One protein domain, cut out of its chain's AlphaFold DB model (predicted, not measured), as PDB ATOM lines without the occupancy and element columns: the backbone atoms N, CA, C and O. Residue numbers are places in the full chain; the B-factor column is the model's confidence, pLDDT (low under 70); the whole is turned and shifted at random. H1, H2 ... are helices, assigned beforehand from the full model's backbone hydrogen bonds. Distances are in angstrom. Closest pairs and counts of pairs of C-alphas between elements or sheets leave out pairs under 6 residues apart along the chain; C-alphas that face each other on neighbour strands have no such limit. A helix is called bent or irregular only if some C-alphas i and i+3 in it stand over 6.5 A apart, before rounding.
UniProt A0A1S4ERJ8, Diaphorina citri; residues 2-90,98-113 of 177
ATOM      1  N   ALA A   2      60.109 102.294  20.847       97.25
ATOM      2  CA  ALA A   2      59.711 100.939  20.428       97.25
ATOM      3  C   ALA A   2      59.272 100.051  21.600       97.25
ATOM      4  O   ALA A   2      58.172  99.516  21.580       97.25
ATOM      5  N   GLU A   3      60.085  99.983  22.652       97.75
ATOM      6  CA  GLU A   3      59.780  99.179  23.841       97.75
ATOM      7  C   GLU A   3      58.527  99.655  24.578       97.75
ATOM      8  O   GLU A   3      57.737  98.836  25.024       97.75
ATOM      9  N   ILE A   4      58.293 100.971  24.652       98.06
ATOM     10  CA  ILE A   4      57.089 101.525  25.290       98.06
ATOM     11  C   ILE A   4      55.842 101.053  24.535       98.06
ATOM     12  O   ILE A   4      54.926 100.499  25.139       98.06
ATOM     13  N   LEU A   5      55.819 101.238  23.209       96.69
ATOM     14  CA  LEU A   5      54.711 100.781  22.368       96.69
ATOM     15  C   LEU A   5      54.515  99.269  22.482       96.69
ATOM     16  O   LEU A   5      53.387  98.820  22.665       96.69
ATOM     17  N   TYR A   6      55.607  98.507  22.430       97.38
ATOM     18  CA  TYR A   6      55.607  97.057  22.575       97.38
ATOM     19  C   TYR A   6      54.968  96.607  23.891       97.38
ATOM     20  O   TYR A   6      54.042  95.799  23.892       97.38
ATOM     21  N   THR A   7      55.424  97.156  25.018       97.38
ATOM     22  CA  THR A   7      54.932  96.785  26.346       97.38
ATOM     23  C   THR A   7      53.447  97.098  26.497       97.38
ATOM     24  O   THR A   7      52.697  96.281  27.036       97.38
ATOM     25  N   VAL A   8      52.991  98.256  26.009       96.25
ATOM     26  CA  VAL A   8      51.567  98.620  26.067       96.25
ATOM     27  C   VAL A   8      50.739  97.711  25.152       96.25
ATOM     28  O   VAL A   8      49.697  97.214  25.583       96.25
ATOM     29  N   ALA A   9      51.214  97.433  23.934       95.00
ATOM     30  CA  ALA A   9      50.547  96.554  22.972       95.00
ATOM     31  C   ALA A   9      50.404  95.124  23.503       95.00
ATOM     32  O   ALA A   9      49.297  94.589  23.529       95.00
ATOM     33  N   LEU A  10      51.490  94.536  24.007       95.69
ATOM     34  CA  LEU A  10      51.495  93.179  24.551       95.69
ATOM     35  C   LEU A  10      50.536  93.046  25.737       95.69
ATOM     36  O   LEU A  10      49.748  92.102  25.802       95.69
ATOM     37  N   ASN A  11      50.561  94.007  26.662       96.44
ATOM     38  CA  ASN A  11      49.668  93.990  27.820       96.44
ATOM     39  C   ASN A  11      48.199  94.157  27.420       96.44
ATOM     40  O   ASN A  11      47.338  93.480  27.985       96.44
ATOM     41  N   LYS A  12      47.897  95.022  26.442       94.56
ATOM     42  CA  LYS A  12      46.540  95.164  25.898       94.56
ATOM     43  C   LYS A  12      46.077  93.859  25.243       94.56
ATOM     44  O   LYS A  12      45.006  93.370  25.586       94.56
ATOM     45  N   ALA A  13      46.903  93.268  24.381       92.94
ATOM     46  CA  ALA A  13      46.593  92.023  23.685       92.94
ATOM     47  C   ALA A  13      46.339  90.860  24.659       92.94
ATOM     48  O   ALA A  13      45.360  90.136  24.504       92.94
ATOM     49  N   ARG A  14      47.152  90.731  25.719       94.25
ATOM     50  CA  ARG A  14      46.939  89.735  26.785       94.25
ATOM     51  C   ARG A  14      45.619  89.950  27.525       94.25
ATOM     52  O   ARG A  14      44.880  88.994  27.720       94.25
ATOM     53  N   LYS A  15      45.295  91.194  27.897       94.44
ATOM     54  CA  LYS A  15      44.021  91.528  28.565       94.44
ATOM     55  C   LYS A  15      42.799  91.252  27.690       94.44
ATOM     56  O   LYS A  15      41.742  90.934  28.217       94.44
ATOM     57  N   GLN A  16      42.941  91.406  26.377       91.62
ATOM     58  CA  GLN A  16      41.876  91.179  25.399       91.62
ATOM     59  C   GLN A  16      41.848  89.736  24.864       91.62
ATOM     60  O   GLN A  16      41.009  89.424  24.023       91.62
ATOM     61  N   CYS A  17      42.735  88.860  25.353       89.62
ATOM     62  CA  CYS A  17      42.884  87.472  24.910       89.62
ATOM     63  C   CYS A  17      43.168  87.318  23.400       89.62
ATOM     64  O   CYS A  17      42.769  86.328  22.790       89.62
ATOM     65  N   TYR A  18      43.879  88.279  22.798       90.44
ATOM     66  CA  TYR A  18      44.268  88.259  21.381       90.44
ATOM     67  C   TYR A  18      45.485  87.358  21.154       90.44
ATOM     68  O   TYR A  18      46.625  87.817  21.026       90.44
ATOM     69  N   ASN A  19      45.252  86.046  21.161       88.94
ATOM     70  CA  ASN A  19      46.307  85.031  21.194       88.94
ATOM     71  C   ASN A  19      47.254  85.106  19.990       88.94
ATOM     72  O   ASN A  19      48.455  84.875  20.137       88.94
ATOM     73  N   ASN A  20      46.741  85.440  18.803       87.12
ATOM     74  CA  ASN A  20      47.568  85.563  17.601       87.12
ATOM     75  C   ASN A  20      48.509  86.765  17.702       87.12
ATOM     76  O   ASN A  20      49.710  86.643  17.456       87.12
ATOM     77  N   THR A  21      47.972  87.903  18.139       88.25
ATOM     78  CA  THR A  21      48.745  89.131  18.349       88.25
ATOM     79  C   THR A  21      49.838  88.925  19.401       88.25
ATOM     80  O   THR A  21      50.978  89.331  19.188       88.25
ATOM     81  N   VAL A  22      49.521  88.250  20.514       91.75
ATOM     82  CA  VAL A  22      50.500  87.931  21.567       91.75
ATOM     83  C   VAL A  22      51.654  87.100  21.007       91.75
ATOM     84  O   VAL A  22      52.804  87.479  21.204       91.75
ATOM     85  N   LYS A  23      51.372  86.036  20.242       91.19
ATOM     86  CA  LYS A  23      52.414  85.197  19.621       91.19
ATOM     87  C   LYS A  23      53.342  85.998  18.704       91.19
ATOM     88  O   LYS A  23      54.555  85.806  18.744       91.19
ATOM     89  N   VAL A  24      52.786  86.893  17.883       89.00
ATOM     90  CA  VAL A  24      53.574  87.748  16.979       89.00
ATOM     91  C   VAL A  24      54.475  88.695  17.775       89.00
ATOM     92  O   VAL A  24      55.675  88.761  17.512       89.00
ATOM     93  N   LEU A  25      53.930  89.374  18.787       91.38
ATOM     94  CA  LEU A  25      54.703  90.279  19.641       91.38
ATOM     95  C   LEU A  25      55.787  89.530  20.437       91.38
ATOM     96  O   LEU A  25      56.910  90.010  20.557       91.38
ATOM     97  N   GLU A  26      55.505  88.344  20.969       93.94
ATOM     98  CA  GLU A  26      56.506  87.547  21.691       93.94
ATOM     99  C   GLU A  26      57.648  87.097  20.775       93.94
ATOM    100  O   GLU A  26      58.812  87.246  21.145       93.94
ATOM    101  N   ARG A  27      57.343  86.657  19.547       92.69
ATOM    102  CA  ARG A  27      58.359  86.371  18.519       92.69
ATOM    103  C   ARG A  27      59.221  87.599  18.221       92.69
ATOM    104  O   ARG A  27      60.440  87.505  18.126       92.69
ATOM    105  N   ASP A  28      58.595  88.759  18.056       92.62
ATOM    106  CA  ASP A  28      59.292  89.981  17.649       92.62
ATOM    107  C   ASP A  28      60.077  90.652  18.789       92.62
ATOM    108  O   ASP A  28      60.836  91.590  18.538       92.62
ATOM    109  N   TYR A  29      59.994  90.135  20.019       96.62
ATOM    110  CA  TYR A  29      60.795  90.605  21.153       96.62
ATOM    111  C   TYR A  29      62.307  90.513  20.897       96.62
ATOM    112  O   TYR A  29      63.064  91.395  21.311       96.62
ATOM    113  N   GLU A  30      62.759  89.491  20.165       97.19
ATOM    114  CA  GLU A  30      64.177  89.313  19.825       97.19
ATOM    115  C   GLU A  30      64.737  90.508  19.032       97.19
ATOM    116  O   GLU A  30      65.885  90.906  19.227       97.19
ATOM    117  N   LYS A  31      63.911  91.158  18.200       97.94
ATOM    118  CA  LYS A  31      64.296  92.371  17.461       97.94
ATOM    119  C   LYS A  31      64.667  93.514  18.410       97.94
ATOM    120  O   LYS A  31      65.663  94.201  18.200       97.94
ATOM    121  N   LEU A  32      63.920  93.678  19.507       98.25
ATOM    122  CA  LEU A  32      64.243  94.666  20.545       98.25
ATOM    123  C   LEU A  32      65.542  94.311  21.279       98.25
ATOM    124  O   LEU A  32      66.328  95.204  21.592       98.25
ATOM    125  N   VAL A  33      65.791  93.020  21.530       98.38
ATOM    126  CA  VAL A  33      67.049  92.550  22.134       98.38
ATOM    127  C   VAL A  33      68.240  92.921  21.248       98.38
ATOM    128  O   VAL A  33      69.175  93.561  21.736       98.38
ATOM    129  N   ARG A  34      68.185  92.593  19.950       98.12
ATOM    130  CA  ARG A  34      69.252  92.909  18.983       98.12
ATOM    131  C   ARG A  34      69.473  94.418  18.839       98.12
ATOM    132  O   ARG A  34      70.619  94.872  18.846       98.12
ATOM    133  N   ALA A  35      68.399  95.209  18.804       98.44
ATOM    134  CA  ALA A  35      68.492  96.668  18.763       98.44
ATOM    135  C   ALA A  35      69.190  97.252  20.009       98.44
ATOM    136  O   ALA A  35      70.085  98.088  19.874       98.44
ATOM    137  N   ARG A  36      68.849  96.777  21.219       98.56
ATOM    138  CA  ARG A  36      69.516  97.197  22.469       98.56
ATOM    139  C   ARG A  36      70.997  96.841  22.484       98.56
ATOM    140  O   ARG A  36      71.815  97.679  22.848       98.56
ATOM    141  N   GLN A  37      71.339  95.613  22.096       98.50
ATOM    142  CA  GLN A  37      72.728  95.151  22.049       98.50
ATOM    143  C   GLN A  37      73.559  95.989  21.077       98.50
ATOM    144  O   GLN A  37      74.657  96.410  21.427       98.50
ATOM    145  N   SER A  38      73.013  96.287  19.896       98.50
ATOM    146  CA  SER A  38      73.687  97.105  18.883       98.50
ATOM    147  C   SER A  38      73.919  98.537  19.367       98.50
ATOM    148  O   SER A  38      75.024  99.061  19.236       98.50
ATOM    149  N   LEU A  39      72.916  99.155  20.000       98.44
ATOM    150  CA  LEU A  39      73.065 100.483  20.598       98.44
ATOM    151  C   LEU A  39      74.079 100.487  21.750       98.44
ATOM    152  O   LEU A  39      74.887 101.409  21.837       98.44
ATOM    153  N   GLY A  40      74.042  99.471  22.616       98.44
ATOM    154  CA  GLY A  40      74.965  99.321  23.742       98.44
ATOM    155  C   GLY A  40      76.409  99.120  23.288       98.44
ATOM    156  O   GLY A  40      77.305  99.781  23.802       98.44
ATOM    157  N   LEU A  41      76.627  98.285  22.270       98.25
ATOM    158  CA  LEU A  41      77.931  98.111  21.632       98.25
ATOM    159  C   LEU A  41      78.445  99.435  21.052       98.25
ATOM    160  O   LEU A  41      79.617  99.760  21.216       98.25
ATOM    161  N   PHE A  42      77.566 100.227  20.431       98.44
ATOM    162  CA  PHE A  42      77.937 101.530  19.885       98.44
ATOM    163  C   PHE A  42      78.321 102.563  20.956       98.44
ATOM    164  O   PHE A  42      78.979 103.540  20.629       98.44
ATOM    165  N   GLN A  43      77.964 102.357  22.231       98.50
ATOM    166  CA  GLN A  43      78.444 103.211  23.330       98.50
ATOM    167  C   GLN A  43      79.898 102.934  23.720       98.50
ATOM    168  O   GLN A  43      80.454 103.670  24.535       98.50
ATOM    169  N   HIS A  44      80.523 101.887  23.168       98.19
ATOM    170  CA  HIS A  44      81.954 101.671  23.341       98.19
ATOM    171  C   HIS A  44      82.707 102.943  22.954       98.19
ATOM    172  O   HIS A  44      82.393 103.578  21.945       98.19
ATOM    173  N   HIS A  45      83.693 103.328  23.758       98.44
ATOM    174  CA  HIS A  45      84.392 104.595  23.570       98.44
ATOM    175  C   HIS A  45      85.088 104.670  22.210       98.44
ATOM    176  O   HIS A  45      85.158 105.767  21.681       98.44
ATOM    177  N   ASP A  46      85.483 103.555  21.582       98.06
ATOM    178  CA  ASP A  46      86.026 103.589  20.211       98.06
ATOM    179  C   ASP A  46      84.971 103.599  19.097       98.06
ATOM    180  O   ASP A  46      85.289 103.847  17.932       98.06
ATOM    181  N   ALA A  47      83.712 103.331  19.438       98.19
ATOM    182  CA  ALA A  47      82.592 103.382  18.510       98.19
ATOM    183  C   ALA A  47      82.005 104.798  18.463       98.19
ATOM    184  O   ALA A  47      82.100 105.476  17.441       98.19
ATOM    185  N   ILE A  48      81.459 105.278  19.586       98.31
ATOM    186  CA  ILE A  48      80.747 106.564  19.640       98.31
ATOM    187  C   ILE A  48      81.655 107.763  19.357       98.31
ATOM    188  O   ILE A  48      81.202 108.746  18.774       98.31
ATOM    189  N   THR A  49      82.932 107.694  19.746       98.19
ATOM    190  CA  THR A  49      83.889 108.785  19.495       98.19
ATOM    191  C   THR A  49      84.498 108.731  18.095       98.19
ATOM    192  O   THR A  49      85.148 109.687  17.678       98.19
ATOM    193  N   GLY A  50      84.280 107.639  17.351       97.81
ATOM    194  CA  GLY A  50      84.831 107.457  16.010       97.81
ATOM    195  C   GLY A  50      86.336 107.176  15.974       97.81
ATOM    196  O   GLY A  50      86.962 107.427  14.947       97.81
ATOM    197  N   THR A  51      86.935 106.674  17.060       98.38
ATOM    198  CA  THR A  51      88.379 106.368  17.129       98.38
ATOM    199  C   THR A  51      88.743 104.950  16.681       98.38
ATOM    200  O   THR A  51      89.928 104.624  16.597       98.38
ATOM    201  N   SER A  52      87.769 104.087  16.366       98.06
ATOM    202  CA  SER A  52      88.052 102.758  15.810       98.06
ATOM    203  C   SER A  52      88.490 102.810  14.337       98.06
ATOM    204  O   SER A  52      88.348 103.810  13.633       98.06
ATOM    205  N   LYS A  53      89.050 101.700  13.839       98.44
ATOM    206  CA  LYS A  53      89.451 101.581  12.427       98.44
ATOM    207  C   LYS A  53      88.226 101.638  11.508       98.44
ATOM    208  O   LYS A  53      87.155 101.169  11.875       98.44
ATOM    209  N   ALA A  54      88.409 102.097  10.268       98.12
ATOM    210  CA  ALA A  54      87.316 102.282   9.304       98.12
ATOM    211  C   ALA A  54      86.412 101.042   9.122       98.12
ATOM    212  O   ALA A  54      85.191 101.168   9.125       98.12
ATOM    213  N   TYR A  55      86.987  99.837   9.030       98.00
ATOM    214  CA  TYR A  55      86.201  98.601   8.894       98.00
ATOM    215  C   TYR A  55      85.429  98.226  10.172       98.00
ATOM    216  O   TYR A  55      84.396  97.571  10.091       98.00
ATOM    217  N   VAL A  56      85.908  98.648  11.348       98.19
ATOM    218  CA  VAL A  56      85.212  98.454  12.629       98.19
ATOM    219  C   VAL A  56      84.061  99.454  12.739       98.19
ATOM    220  O   VAL A  56      82.944  99.071  13.074       98.19
ATOM    221  N   MET A  57      84.292 100.714  12.351       98.25
ATOM    222  CA  MET A  57      83.229 101.717  12.245       98.25
ATOM    223  C   MET A  57      82.120 101.297  11.277       98.25
ATOM    224  O   MET A  57      80.948 101.540  11.555       98.25
ATOM    225  N   HIS A  58      82.472 100.647  10.167       98.00
ATOM    226  CA  HIS A  58      81.501 100.089   9.228       98.00
ATOM    227  C   HIS A  58      80.600  99.028   9.886       98.00
ATOM    228  O   HIS A  58      79.379  99.108   9.769       98.00
ATOM    229  N   ASP A  59      81.181  98.084  10.635       98.31
ATOM    230  CA  ASP A  59      80.423  97.061  11.375       98.31
ATOM    231  C   ASP A  59      79.497  97.685  12.433       98.31
ATOM    232  O   ASP A  59      78.312  97.350  12.512       98.31
ATOM    233  N   TYR A  60      79.994  98.672  13.186       98.38
ATOM    234  CA  TYR A  60      79.175  99.441  14.122       98.38
ATOM    235  C   TYR A  60      77.984 100.124  13.440       98.38
ATOM    236  O   TYR A  60      76.859 100.058  13.943       98.38
ATOM    237  N   ALA A  61      78.218 100.762  12.293       97.62
ATOM    238  CA  ALA A  61      77.179 101.456  11.547       97.62
ATOM    239  C   ALA A  61      76.111 100.490  11.014       97.62
ATOM    240  O   ALA A  61      74.919 100.793  11.112       97.62
ATOM    241  N   LEU A  62      76.521  99.319  10.516       98.12
ATOM    242  CA  LEU A  62      75.608  98.285  10.036       98.12
ATOM    243  C   LEU A  62      74.714  97.761  11.166       98.12
ATOM    244  O   LEU A  62      73.492  97.793  11.037       98.12
ATOM    245  N   LYS A  63      75.300  97.379  12.309       98.31
ATOM    246  CA  LYS A  63      74.544  96.895  13.479       98.31
ATOM    247  C   LYS A  63      73.550  97.932  13.992       98.31
ATOM    248  O   LYS A  63      72.405  97.609  14.307       98.31
ATOM    249  N   LEU A  64      73.969  99.195  14.074       97.62
ATOM    250  CA  LEU A  64      73.088 100.271  14.519       97.62
ATOM    251  C   LEU A  64      71.942 100.505  13.525       97.62
ATOM    252  O   LEU A  64      70.800 100.698  13.941       97.62
ATOM    253  N   TYR A  65      72.229 100.461  12.224       97.75
ATOM    254  CA  TYR A  65      71.219 100.580  11.177       97.75
ATOM    255  C   TYR A  65      70.196  99.440  11.233       97.75
ATOM    256  O   TYR A  65      68.997  99.712  11.260       97.75
ATOM    257  N   GLU A  66      70.642  98.189  11.348       97.69
ATOM    258  CA  GLU A  66      69.762  97.028  11.538       97.69
ATOM    259  C   GLU A  66      68.897  97.175  12.797       97.69
ATOM    260  O   GLU A  66      67.683  96.986  12.741       97.69
ATOM    261  N   GLY A  67      69.486  97.620  13.914       97.75
ATOM    262  CA  GLY A  67      68.756  97.885  15.156       97.75
ATOM    263  C   GLY A  67      67.685  98.978  15.023       97.75
ATOM    264  O   GLY A  67      66.615  98.883  15.633       97.75
ATOM    265  N   ILE A  68      67.933 100.006  14.204       96.69
ATOM    266  CA  ILE A  68      66.936 101.033  13.871       96.69
ATOM    267  C   ILE A  68      65.793 100.422  13.051       96.69
ATOM    268  O   ILE A  68      64.631 100.662  13.382       96.69
ATOM    269  N   GLN A  69      66.096  99.616  12.030       96.12
ATOM    270  CA  GLN A  69      65.076  98.972  11.191       96.12
ATOM    271  C   GLN A  69      64.203  98.001  11.998       96.12
ATOM    272  O   GLN A  69      62.975  98.065  11.934       96.12
ATOM    273  N   ASP A  70      64.822  97.184  12.852       96.56
ATOM    274  CA  ASP A  70      64.132  96.310  13.805       96.56
ATOM    275  C   ASP A  70      63.216  97.105  14.751       96.56
ATOM    276  O   ASP A  70      62.077  96.713  15.020       96.56
ATOM    277  N   SER A  71      63.680  98.264  15.226       96.94
ATOM    278  CA  SER A  71      62.886  99.143  16.088       96.94
ATOM    279  C   SER A  71      61.678  99.737  15.358       96.94
ATOM    280  O   SER A  71      60.592  99.787  15.937       96.94
ATOM    281  N   ILE A  72      61.844 100.183  14.108       95.31
ATOM    282  CA  ILE A  72      60.754 100.709  13.268       95.31
ATOM    283  C   ILE A  72      59.719  99.614  13.003       95.31
ATOM    284  O   ILE A  72      58.517  99.853  13.147       95.31
ATOM    285  N   PHE A  73      60.179  98.399  12.696       94.31
ATOM    286  CA  PHE A  73      59.320  97.239  12.489       94.31
ATOM    287  C   PHE A  73      58.440  96.965  13.718       94.31
ATOM    288  O   PHE A  73      57.212  96.927  13.614       94.31
ATOM    289  N   VAL A  74      59.048  96.849  14.905       95.38
ATOM    290  CA  VAL A  74      58.304  96.582  16.147       95.38
ATOM    291  C   VAL A  74      57.356  97.731  16.494       95.38
ATOM    292  O   VAL A  74      56.235  97.481  16.944       95.38
ATOM    293  N   GLN A  75      57.753  98.988  16.260       95.56
ATOM    294  CA  GLN A  75      56.879 100.151  16.457       95.56
ATOM    295  C   GLN A  75      55.625 100.075  15.590       95.56
ATOM    296  O   GLN A  75      54.528 100.275  16.113       95.56
ATOM    297  N   GLY A  76      55.777  99.773  14.298       93.12
ATOM    298  CA  GLY A  76      54.664  99.679  13.356       93.12
ATOM    299  C   GLY A  76      53.641  98.631  13.788       93.12
ATOM    300  O   GLY A  76      52.459  98.941  13.943       93.12
ATOM    301  N   PHE A  77      54.096  97.409  14.076       91.75
ATOM    302  CA  PHE A  77      53.214  96.328  14.526       91.75
ATOM    303  C   PHE A  77      52.561  96.612  15.878       91.75
ATOM    304  O   PHE A  77      51.359  96.396  16.039       91.75
ATOM    305  N   SER A  78      53.321  97.146  16.836       94.06
ATOM    306  CA  SER A  78      52.788  97.480  18.160       94.06
ATOM    307  C   SER A  78      51.726  98.577  18.070       94.06
ATOM    308  O   SER A  78      50.649  98.449  18.645       94.06
ATOM    309  N   ALA A  79      51.983  99.639  17.300       94.06
ATOM    310  CA  ALA A  79      51.017 100.712  17.087       94.06
ATOM    311  C   ALA A  79      49.770 100.219  16.334       94.06
ATOM    312  O   ALA A  79      48.653 100.550  16.724       94.06
ATOM    313  N   GLN A  80      49.935  99.382  15.307       91.31
ATOM    314  CA  GLN A  80      48.814  98.775  14.592       91.31
ATOM    315  C   GLN A  80      47.945  97.924  15.524       91.31
ATOM    316  O   GLN A  80      46.728  98.087  15.535       91.31
ATOM    317  N   SER A  81      48.558  97.064  16.339       90.56
ATOM    318  CA  SER A  81      47.851  96.255  17.336       90.56
ATOM    319  C   SER A  81      47.071  97.118  18.334       90.56
ATOM    320  O   SER A  81      45.941  96.793  18.686       90.56
ATOM    321  N   LEU A  82      47.634  98.254  18.757       92.06
ATOM    322  CA  LEU A  82      46.952  99.174  19.666       92.06
ATOM    323  C   LEU A  82      45.738  99.864  19.031       92.06
ATOM    324  O   LEU A  82      44.770 100.132  19.745       92.06
ATOM    325  N   LEU A  83      45.785 100.150  17.729       90.06
ATOM    326  CA  LEU A  83      44.725 100.850  16.997       90.06
ATOM    327  C   LEU A  83      43.609  99.918  16.505       90.06
ATOM    328  O   LEU A  83      42.458 100.344  16.381       90.06
ATOM    329  N   LEU A  84      43.931  98.658  16.217       84.00
ATOM    330  CA  LEU A  84      42.952  97.648  15.831       84.00
ATOM    331  C   LEU A  84      42.202  97.130  17.070       84.00
ATOM    332  O   LEU A  84      42.765  96.970  18.149       84.00
ATOM    333  N   HIS A  85      40.902  96.886  16.909       72.62
ATOM    334  CA  HIS A  85      40.008  96.398  17.969       72.62
ATOM    335  C   HIS A  85      39.563  94.948  17.712       72.62
ATOM    336  O   HIS A  85      38.461  94.557  18.091       72.62
ATOM    337  N   SER A  86      40.377  94.155  17.010       68.50
ATOM    338  CA  SER A  86      40.058  92.759  16.711       68.50
ATOM    339  C   SER A  86      41.301  91.877  16.668       68.50
ATOM    340  O   SER A  86      42.385  92.326  16.299       68.50
ATOM    341  N   ASP A  87      41.103  90.597  16.984       68.31
ATOM    342  CA  ASP A  87      42.113  89.535  16.852       68.31
ATOM    343  C   ASP A  87      42.246  89.029  15.400       68.31
ATOM    344  O   ASP A  87      42.935  88.050  15.121       68.31
ATOM    345  N   ASN A  88      41.585  89.700  14.448       57.72
ATOM    346  CA  ASN A  88      41.585  89.331  13.032       57.72
ATOM    347  C   ASN A  88      42.834  89.824  12.295       57.72
ATOM    348  O   ASN A  88      42.816  89.892  11.068       57.72
ATOM    349  N   THR A  89      43.918  90.173  12.995       56.88
ATOM    350  CA  THR A  89      45.218  90.286  12.331       56.88
ATOM    351  C   THR A  89      45.555  88.900  11.791       56.88
ATOM    352  O   THR A  89      45.741  87.985  12.600       56.88
ATOM    353  N   PRO A  90      45.600  88.690  10.464       52.19
ATOM    354  CA  PRO A  90      45.981  87.398   9.930       52.19
ATOM    355  C   PRO A  90      47.365  87.072  10.485       52.19
ATOM    356  O   PRO A  90      48.315  87.819  10.257       52.19
ATOM    357  N   LEU A  98      50.920 100.518   8.840       90.44
ATOM    358  CA  LEU A  98      51.547 101.781   9.195       90.44
ATOM    359  C   LEU A  98      52.893 101.895   8.493       90.44
ATOM    360  O   LEU A  98      53.739 101.011   8.575       90.44
ATOM    361  N   VAL A  99      53.092 103.035   7.844       92.12
ATOM    362  CA  VAL A  99      54.344 103.379   7.179       92.12
ATOM    363  C   VAL A  99      55.054 104.443   8.023       92.12
ATOM    364  O   VAL A  99      54.399 105.396   8.465       92.12
ATOM    365  N   PRO A 100      56.368 104.312   8.292       92.75
ATOM    366  CA  PRO A 100      57.112 105.325   9.032       92.75
ATOM    367  C   PRO A 100      57.121 106.668   8.287       92.75
ATOM    368  O   PRO A 100      57.035 106.733   7.068       92.75
ATOM    369  N   SER A 101      57.261 107.781   9.016       91.81
ATOM    370  CA  SER A 101      57.255 109.121   8.388       91.81
ATOM    371  C   SER A 101      58.487 109.415   7.520       91.81
ATOM    372  O   SER A 101      58.518 110.395   6.771       91.81
ATOM    373  N   SER A 102      59.532 108.610   7.672       93.12
ATOM    374  CA  SER A 102      60.806 108.735   6.982       93.12
ATOM    375  C   SER A 102      61.357 107.358   6.683       93.12
ATOM    376  O   SER A 102      61.157 106.439   7.477       93.12
ATOM    377  N   ASP A 103      62.103 107.267   5.596       92.25
ATOM    378  CA  ASP A 103      62.817 106.069   5.192       92.25
ATOM    379  C   ASP A 103      64.312 106.367   5.038       92.25
ATOM    380  O   ASP A 103      64.726 107.514   4.835       92.25
ATOM    381  N   ARG A 104      65.137 105.337   5.174       93.31
ATOM    382  CA  ARG A 104      66.587 105.413   5.042       93.31
ATOM    383  C   ARG A 104      67.063 104.136   4.370       93.31
ATOM    384  O   ARG A 104      67.013 103.087   4.990       93.31
ATOM    385  N   GLU A 105      67.564 104.257   3.145       91.06
ATOM    386  CA  GLU A 105      67.969 103.104   2.326       91.06
ATOM    387  C   GLU A 105      69.200 102.362   2.877       91.06
ATOM    388  O   GLU A 105      69.309 101.147   2.738       91.06
ATOM    389  N   SER A 106      70.151 103.087   3.478       94.06
ATOM    390  CA  SER A 106      71.373 102.511   4.053       94.06
ATOM    391  C   SER A 106      71.940 103.382   5.174       94.06
ATOM    392  O   SER A 106      71.577 104.556   5.320       94.06
ATOM    393  N   TYR A 107      72.890 102.839   5.943       93.50
ATOM    394  CA  TYR A 107      73.599 103.597   6.978       93.50
ATOM    395  C   TYR A 107      74.438 104.765   6.412       93.50
ATOM    396  O   TYR A 107      74.802 105.666   7.161       93.50
ATOM    397  N   GLU A 108      74.709 104.801   5.106       93.94
ATOM    398  CA  GLU A 108      75.497 105.864   4.456       93.94
ATOM    399  C   GLU A 108      74.637 107.030   3.972       93.94
ATOM    400  O   GLU A 108      75.116 108.154   3.838       93.94
ATOM    401  N   LYS A 109      73.348 106.783   3.723       93.69
ATOM    402  CA  LYS A 109      72.419 107.809   3.246       93.69
ATOM    403  C   LYS A 109      71.702 108.483   4.406       93.69
ATOM    404  O   LYS A 109      71.425 107.867   5.437       93.69
ATOM    405  N   LEU A 110      71.367 109.756   4.228       92.19
ATOM    406  CA  LEU A 110      70.502 110.468   5.161       92.19
ATOM    407  C   LEU A 110      69.058 109.950   5.055       92.19
ATOM    408  O   LEU A 110      68.614 109.592   3.962       92.19
ATOM    409  N   PRO A 111      68.306 109.918   6.168       93.62
ATOM    410  CA  PRO A 111      66.884 109.620   6.117       93.62
ATOM    411  C   PRO A 111      66.137 110.711   5.342       93.62
ATOM    412  O   PRO A 111      66.415 111.902   5.483       93.62
ATOM    413  N   HIS A 112      65.136 110.308   4.568       92.81
ATOM    414  CA  HIS A 112      64.295 111.197   3.778       92.81
ATOM    415  C   HIS A 112      62.822 111.019   4.156       92.81
ATOM    416  O   HIS A 112      62.397 109.955   4.600       92.81
ATOM    417  N   LYS A 113      62.027 112.088   4.040       93.56
ATOM    418  CA  LYS A 113      60.593 112.048   4.362       93.56
ATOM    419  C   LYS A 113      59.815 111.336   3.262       93.56
ATOM    420  O   LYS A 113      59.928 111.713   2.095       93.56
TER     421      LYS A 113
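AT A GLANCE: This is residues 2 to 90 and 98 to 113 of the 177 residues of a protein of Diaphorina citri (UniProt A0A1S4ERJ8). One long helix, H4, runs nearly the whole length of an elongated model, and the hairpin of H1 and H2a together with H2b, the second arm of the bent helix H2, lies along one side of it. The short H3 sits in the turn by which the chain folds back into H4, and residues 98 to 113, with no named element, form a separate stretch on the side of H4 away from H1 and H2. The printed part has 105 residues with four named helices, in the order H1, H2, H3, H4, and no named strand; the class is all helix. The whole is loose, with a radius of gyration of the C-alphas of 16.4 A, and spans 50 by 27 by 19 A.

IN THESE COORDINATES: H1 is residues 2 to 15, 20.0 A from first to last C-alpha, beginning at C-alpha 2 at (59.711, 100.939, 20.428). H2, residues 19 to 42, was assigned as one helix by its hydrogen bonds but is bent: C-alphas 27 and 30 are 6.6 A apart. Its arms are H2a, residues 19 to 27, and H2b, residues 30 to 42, 18.4 A long, at a shallow tilt of 26 degrees. H3 is residues 45 to 48. H4 is residues 54 to 83, 43.3 A long, ending at C-alpha 83 at (44.725, 100.850, 16.997).

HOW THE PARTS SIT: H1 and H2a form a helical hairpin; they touch, closest at the C-alphas of Ala 13 and Val 22, 6.0 A apart, at a shallow tilt of 30 degrees, opposite ways. H1 touches H4, which meets it with residues 71 to 82 alone; the closest C-alphas, of Ala 2 and Gln 75, are 4.9 A apart. These two run the same way at a shallow tilt of 33 degrees, only just short of steep. H2a and H4 are close but not clearly touching, with the C-alphas of Thr 21 and Ser 81 closest at 7.3 A. H2b touches residues 60 to 74 of H4 alone, closest at the C-alphas of Ala 35 and Gly 67, 3.8 A apart; they run opposite ways at 36 degrees, only just a steep tilt. H3 touches no helix but is near H4, the closest C-alphas being those of Ala 47 and Met 57, 6.5 A apart. H1 and H3 are apart. In H1, H2a, H2b and H4 every O i to N i+4 pair is within hydrogen-bond range; H3 is too short for such a pair.

THE WHOLE: The two C-alphas farthest apart, of Gln 16 and Lys 53, are 50.4 A apart. The links H1 to H2, H2 to H3 and H3 to H4 are tight. Residues 91 to 97 are not printed, and C-alphas 90 and 98 are 15.4 A apart across this cut. After it, residues 102 to 103 pair briefly with residues 112 to 113, antiparallel. The mean pLDDT of the printed part is 93.3; residues 86 to 90 are under 70.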